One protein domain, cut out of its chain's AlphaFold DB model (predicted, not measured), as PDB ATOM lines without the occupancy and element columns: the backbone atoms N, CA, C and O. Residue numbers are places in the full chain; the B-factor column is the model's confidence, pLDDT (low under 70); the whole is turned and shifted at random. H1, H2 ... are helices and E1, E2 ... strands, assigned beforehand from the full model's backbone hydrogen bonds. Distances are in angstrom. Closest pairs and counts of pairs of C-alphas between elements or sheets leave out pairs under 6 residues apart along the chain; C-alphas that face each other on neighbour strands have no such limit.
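What this domain is: This is residues 2 to 51 of the 54 residues of an uncharacterized protein of Bradyrhizobium erythrophlei (UniProt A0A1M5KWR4). A single free-standing helix, H1, forms a long arm, and a wandering stretch with no named element, residues 20 to 35, joins it to a small two-stranded hairpin, E1 and E2, at the far end. Residues 2 to 24 stick out. The printed part has 50 residues, in the order H1, E1, E2, with an antiparallel sheet E1 - E2 and a mixed class. It is extended, with a radius of gyration of the C-alphas of 16.4 A and spans of 45 by 24 by 19 A.

How they stand to each other: H1, residues 2 to 19, has every O i to N i+4 pair within hydrogen-bond range. E1, residues 36 to 39, and E2, residues 47 to 50, form a hairpin, antiparallel at 159 degrees. N 37 and O 49 are 2.8 A apart, within hydrogen-bond range. H1 and E2 are apart.

Where its parts are: H1 is 26.1 A long, from C-alpha 2 at (157.360, 304.420, 289.695). E1 measures 9.7 A and E2 10.0 A, ending at C-alpha 50 at (114.324, 297.377, 308.070).

The domain as a whole: The C-alphas of Gly 2 and Lys 50, the two farthest apart, are 47.3 A apart. The printed part has no cut. H1 to E1 is a long link of 16 residues. pLDDT is under 70 at 18 residues, among them 21 to 33.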
ATOM      1  N   GLY A   2     158.261 305.307 288.934       84.62
ATOM      2  CA  GLY A   2     157.360 304.420 289.695       84.62
ATOM      3  C   GLY A   2     157.053 304.872 291.131       84.62
ATOM      4  O   GLY A   2     155.908 304.815 291.554       84.62
ATOM      5  N   VAL A   3     158.042 305.405 291.858       90.62
ATOM      6  CA  VAL A   3     157.843 305.852 293.253       90.62
ATOM      7  C   VAL A   3     156.900 307.053 293.344       90.62
ATOM      8  O   VAL A   3     155.984 307.044 294.157       90.62
ATOM      9  N   LEU A   4     157.072 308.057 292.477       92.50
ATOM     10  CA  LEU A   4     156.178 309.220 292.421       92.50
ATOM     11  C   LEU A   4     154.731 308.803 292.141       92.50
ATOM     12  O   LEU A   4     153.816 309.311 292.777       92.50
ATOM     13  N   PHE A   5     154.532 307.836 291.245       93.19
ATOM     14  CA  PHE A   5     153.206 307.304 290.948       93.19
ATOM     15  C   PHE A   5     152.565 306.633 292.173       93.19
ATOM     16  O   PHE A   5     151.414 306.915 292.497       93.19
ATOM     17  N   ILE A   6     153.327 305.814 292.905       94.56
ATOM     18  CA  ILE A   6     152.853 305.151 294.131       94.56
ATOM     19  C   ILE A   6     152.468 306.182 295.201       94.56
ATOM     20  O   ILE A   6     151.408 306.060 295.815       94.56
ATOM     21  N   VAL A   7     153.288 307.219 295.396       95.94
ATOM     22  CA  VAL A   7     153.008 308.287 296.371       95.94
ATOM     23  C   VAL A   7     151.709 309.015 296.027       95.94
ATOM     24  O   VAL A   7     150.863 309.200 296.902       95.94
ATOM     25  N   VAL A   8     151.505 309.366 294.755       95.62
ATOM     26  CA  VAL A   8     150.277 310.038 294.303       95.62
ATOM     27  C   VAL A   8     149.043 309.164 294.546       95.62
ATOM     28  O   VAL A   8     148.046 309.653 295.076       95.62
ATOM     29  N   VAL A   9     149.111 307.869 294.228       95.00
ATOM     30  CA  VAL A   9     147.997 306.931 294.448       95.00
ATOM     31  C   VAL A   9     147.637 306.829 295.933       95.00
ATOM     32  O   VAL A   9     146.459 306.905 296.282       95.00
ATOM     33  N   LEU A  10     148.628 306.723 296.822       94.81
ATOM     34  CA  LEU A  10     148.384 306.654 298.266       94.81
ATOM     35  C   LEU A  10     147.735 307.935 298.809       94.81
ATOM     36  O   LEU A  10     146.796 307.850 299.604       94.81
ATOM     37  N   CYS A  11     148.173 309.111 298.347       94.81
ATOM     38  CA  CYS A  11     147.562 310.388 298.725       94.81
ATOM     39  C   CYS A  11     146.088 310.473 298.303       94.81
ATOM     40  O   CYS A  11     145.252 310.909 299.095       94.81
ATOM     41  N   LEU A  12     145.751 310.020 297.092       93.81
ATOM     42  CA  LEU A  12     144.370 310.016 296.598       93.81
ATOM     43  C   LEU A  12     143.473 309.062 297.395       93.81
ATOM     44  O   LEU A  12     142.334 309.409 297.714       93.81
ATOM     45  N   ILE A  13     143.987 307.885 297.763       89.88
ATOM     46  CA  ILE A  13     143.260 306.918 298.593       89.88
ATOM     47  C   ILE A  13     142.979 307.518 299.975       89.88
ATOM     48  O   ILE A  13     141.831 307.527 300.419       89.88
ATOM     49  N   ALA A  14     144.000 308.076 300.632       89.25
ATOM     50  CA  ALA A  14     143.851 308.701 301.945       89.25
ATOM     51  C   ALA A  14     142.855 309.873 301.921       89.25
ATOM     52  O   ALA A  14     141.991 309.971 302.794       89.25
ATOM     53  N   PHE A  15     142.924 310.719 300.889       91.50
ATOM     54  CA  PHE A  15     141.982 311.820 300.690       91.50
ATOM     55  C   PHE A  15     140.543 311.319 300.502       91.50
ATOM     56  O   PHE A  15     139.612 311.853 301.102       91.50
ATOM     57  N   SER A  16     140.366 310.243 299.734       86.31
ATOM     58  CA  SER A  16     139.058 309.619 299.512       86.31
ATOM     59  C   SER A  16     138.458 309.063 300.806       86.31
ATOM     60  O   SER A  16     137.277 309.281 301.066       86.31
ATOM     61  N   PHE A  17     139.257 308.405 301.653       83.50
ATOM     62  CA  PHE A  17     138.795 307.918 302.960       83.50
ATOM     63  C   PHE A  17     138.415 309.052 303.917       83.50
ATOM     64  O   PHE A  17     137.442 308.917 304.658       83.50
ATOM     65  N   TYR A  18     139.153 310.167 303.890       84.81
ATOM     66  CA  TYR A  18     138.830 311.344 304.697       84.81
ATOM     67  C   TYR A  18     137.518 312.001 304.249       84.81
ATOM     68  O   TYR A  18     136.684 312.353 305.082       84.81
ATOM     69  N   TRP A  19     137.313 312.134 302.934       84.12
ATOM     70  CA  TRP A  19     136.122 312.777 302.376       84.12
ATOM     71  C   TRP A  19     134.870 311.897 302.464       84.12
ATOM     72  O   TRP A  19     133.756 312.392 302.638       84.12
ATOM     73  N   PHE A  20     135.047 310.581 302.370       75.44
ATOM     74  CA  PHE A  20     133.960 309.613 302.380       75.44
ATOM     75  C   PHE A  20     134.123 308.603 303.526       75.44
ATOM     76  O   PHE A  20     134.341 307.410 303.285       75.44
ATOM     77  N   PRO A  21     133.908 309.024 304.789       62.03
ATOM     78  CA  PRO A  21     133.961 308.129 305.949       62.03
ATOM     79  C   PRO A  21     132.875 307.034 305.922       62.03
ATOM     80  O   PRO A  21     132.865 306.135 306.761       62.03
ATOM     81  N   ASN A  22     131.942 307.096 304.964       58.34
ATOM     82  CA  ASN A  22     130.857 306.132 304.802       58.34
ATOM     83  C   ASN A  22     131.175 304.966 303.850       58.34
ATOM     84  O   ASN A  22     130.386 304.025 303.828       58.34
ATOM     85  N   PHE A  23     132.304 304.938 303.123       57.50
ATOM     86  CA  PHE A  23     132.655 303.740 302.332       57.50
ATOM     87  C   PHE A  23     132.935 302.518 303.215       57.50
ATOM     88  O   PHE A  23     132.641 301.390 302.831       57.50
ATOM     89  N   THR A  24     133.413 302.735 304.440       54.56
ATOM     90  CA  THR A  24     133.614 301.670 305.433       54.56
ATOM     91  C   THR A  24     132.294 301.158 306.018       54.56
ATOM     92  O   THR A  24     132.261 300.093 306.628       54.56
ATOM     93  N   LYS A  25     131.177 301.870 305.805       53.25
ATOM     94  CA  LYS A  25     129.825 301.383 306.112       53.25
ATOM     95  C   LYS A  25     129.216 300.634 304.928       53.25
ATOM     96  O   LYS A  25     128.000 300.678 304.740       53.25
ATOM     97  N   PHE A  26     130.027 299.921 304.145       55.31
ATOM     98  CA  PHE A  26     129.507 298.822 303.340       55.31
ATOM     99  C   PHE A  26     129.036 297.745 304.314       55.31
ATOM    100  O   PHE A  26     129.774 296.855 304.729       55.31
ATOM    101  N   LYS A  27     127.819 297.948 304.803       59.03
ATOM    102  CA  LYS A  27     127.180 297.118 305.797       59.03
ATOM    103  C   LYS A  27     127.005 295.755 305.138       59.03
ATOM    104  O   LYS A  27     126.341 295.683 304.105       59.03
ATOM    105  N   PRO A  28     127.650 294.687 305.633       57.56
ATOM    106  CA  PRO A  28     127.389 293.367 305.107       57.56
ATOM    107  C   PRO A  28     125.954 293.040 305.517       57.56
ATOM    108  O   PRO A  28     125.667 292.702 306.666       57.56
ATOM    109  N   ASN A  29     125.017 293.241 304.599       58.84
ATOM    110  CA  ASN A  29     123.633 292.845 304.780       58.84
ATOM    111  C   ASN A  29     123.609 291.315 304.691       58.84
ATOM    112  O   ASN A  29     123.262 290.807 303.635       58.84
ATOM    113  N   ASN A  30     124.069 290.608 305.738       61.75
ATOM    114  CA  ASN A  30     124.325 289.156 305.870       61.75
ATOM    115  C   ASN A  30     123.253 288.224 305.232       61.75
ATOM    116  O   ASN A  30     122.569 287.485 305.930       61.75
ATOM    117  N   GLY A  31     123.092 288.243 303.908       61.97
ATOM    118  CA  GLY A  31     121.968 287.625 303.197       61.97
ATOM    119  C   GLY A  31     120.646 288.413 303.232       61.97
ATOM    120  O   GLY A  31     119.632 287.893 302.775       61.97
ATOM    121  N   PHE A  32     120.626 289.646 303.751       63.44
ATOM    122  CA  PHE A  32     119.424 290.484 303.842       63.44
ATOM    123  C   PHE A  32     119.341 291.480 302.673       63.44
ATOM    124  O   PHE A  32     120.355 291.967 302.180       63.44
ATOM    125  N   GLY A  33     118.122 291.785 302.219       68.25
ATOM    126  CA  GLY A  33     117.888 292.693 301.089       68.25
ATOM    127  C   GLY A  33     118.416 294.124 301.311       68.25
ATOM    128  O   GLY A  33     118.731 294.504 302.442       68.25
ATOM    129  N   PRO A  34     118.496 294.949 300.252       71.44
ATOM    130  CA  PRO A  34     118.992 296.332 300.323       71.44
ATOM    131  C   PRO A  34     118.166 297.245 301.250       71.44
ATOM    132  O   PRO A  34     118.656 298.285 301.692       71.44
ATOM    133  N   ASP A  35     116.943 296.839 301.594       76.94
ATOM    134  CA  ASP A  35     116.046 297.542 302.520       76.94
ATOM    135  C   ASP A  35     116.440 297.386 303.998       76.94
ATOM    136  O   ASP A  35     115.817 297.988 304.874       76.94
ATOM    137  N   TRP A  36     117.443 296.560 304.304       73.00
ATOM    138  CA  TRP A  36     117.892 296.283 305.666       73.00
ATOM    139  C   TRP A  36     119.208 296.988 305.979       73.00
ATOM    140  O   TRP A  36     120.142 297.008 305.180       73.00
ATOM    141  N   ASP A  37     119.290 297.549 307.180       76.75
ATOM    142  CA  ASP A  37     120.480 298.197 307.715       76.75
ATOM    143  C   ASP A  37     120.983 297.341 308.905       76.75
ATOM    144  O   ASP A  37     120.506 297.475 310.030       76.75
ATOM    145  N   CYS A  38     121.994 296.475 308.711       74.00
ATOM    146  CA  CYS A  38     122.543 295.545 309.734       74.00
ATOM    147  C   CYS A  38     123.790 296.032 310.512       74.00
ATOM    148  O   CYS A  38     124.901 295.974 310.000       74.00
ATOM    149  N   THR A  39     123.653 296.567 311.733       76.06
ATOM    150  CA  THR A  39     124.787 297.169 312.473       76.06
ATOM    151  C   THR A  39     125.547 296.079 313.218       76.06
ATOM    152  O   THR A  39     124.943 295.436 314.080       76.06
ATOM    153  N   PRO A  40     126.851 295.866 312.944       69.44
ATOM    154  CA  PRO A  40     127.649 294.948 313.741       69.44
ATOM    155  C   PRO A  40     127.815 295.517 315.154       69.44
ATOM    156  O   PRO A  40     128.279 296.643 315.331       69.44
ATOM    157  N   VAL A  41     127.419 294.740 316.163       74.00
ATOM    158  CA  VAL A  41     127.578 295.095 317.578       74.00
ATOM    159  C   VAL A  41     128.767 294.303 318.126       74.00
ATOM    160  O   VAL A  41     128.776 293.080 317.998       74.00
ATOM    161  N   PRO A  42     129.769 294.945 318.755       66.50
ATOM    162  CA  PRO A  42     131.024 294.288 319.139       66.50
ATOM    163  C   PRO A  42     130.876 293.154 320.169       66.50
ATOM    164  O   PRO A  42     131.825 292.407 320.388       66.50
ATOM    165  N   ARG A  43     129.712 293.010 320.816       66.31
ATOM    166  CA  ARG A  43     129.416 291.942 321.786       66.31
ATOM    167  C   ARG A  43     127.985 291.415 321.638       66.31
ATOM    168  O   ARG A  43     127.227 291.413 322.602       66.31
ATOM    169  N   GLY A  44     127.587 291.012 320.435       68.38
ATOM    170  CA  GLY A  44     126.259 290.436 320.226       68.38
ATOM    171  C   GLY A  44     125.962 290.066 318.780       68.38
ATOM    172  O   GLY A  44     126.811 290.190 317.900       68.38
ATOM    173  N   GLN A  45     124.733 289.611 318.543       70.81
ATOM    174  CA  GLN A  45     124.227 289.419 317.187       70.81
ATOM    175  C   GLN A  45     124.056 290.790 316.504       70.81
ATOM    176  O   GLN A  45     123.686 291.761 317.173       70.81
ATOM    177  N   PRO A  46     124.353 290.906 315.198       68.00
ATOM    178  CA  PRO A  46     124.170 292.156 314.472       68.00
ATOM    179  C   PRO A  46     122.694 292.562 314.497       68.00
ATOM    180  O   PRO A  46     121.808 291.745 314.249       68.00
ATOM    181  N   ILE A  47     122.426 293.834 314.788       77.00
ATOM    182  CA  ILE A  47     121.058 294.357 314.815       77.00
ATOM    183  C   ILE A  47     120.694 294.769 313.391       77.00
ATOM    184  O   ILE A  47     121.257 295.730 312.867       77.00
ATOM    185  N   CYS A  48     119.756 294.057 312.771       76.62
ATOM    186  CA  CYS A  48     119.206 294.407 311.465       76.62
ATOM    187  C   CYS A  48     117.860 295.106 311.640       76.62
ATOM    188  O   CYS A  48     116.895 294.508 312.112       76.62
ATOM    189  N   ILE A  49     117.796 296.371 311.236       79.56
ATOM    190  CA  ILE A  49     116.544 297.126 311.157       79.56
ATOM    191  C   ILE A  49     116.145 297.268 309.692       79.56
ATOM    192  O   ILE A  49     116.982 297.576 308.842       79.56
ATOM    193  N   LYS A  50     114.870 297.030 309.380       74.88
ATOM    194  CA  LYS A  50     114.324 297.377 308.070       74.88
ATOM    195  C   LYS A  50     114.222 298.894 308.022       74.88
ATOM    196  O   LYS A  50     113.661 299.492 308.942       74.88
ATOM    197  N   LYS A  51     114.755 299.515 306.975       71.81
ATOM    198  CA  LYS A  51     114.512 300.929 306.702       71.81
ATOM    199  C   LYS A  51     113.003 301.072 306.503       71.81
ATOM    200  O   LYS A  51     112.464 300.611 305.500       71.81
TER     201      LYS A  51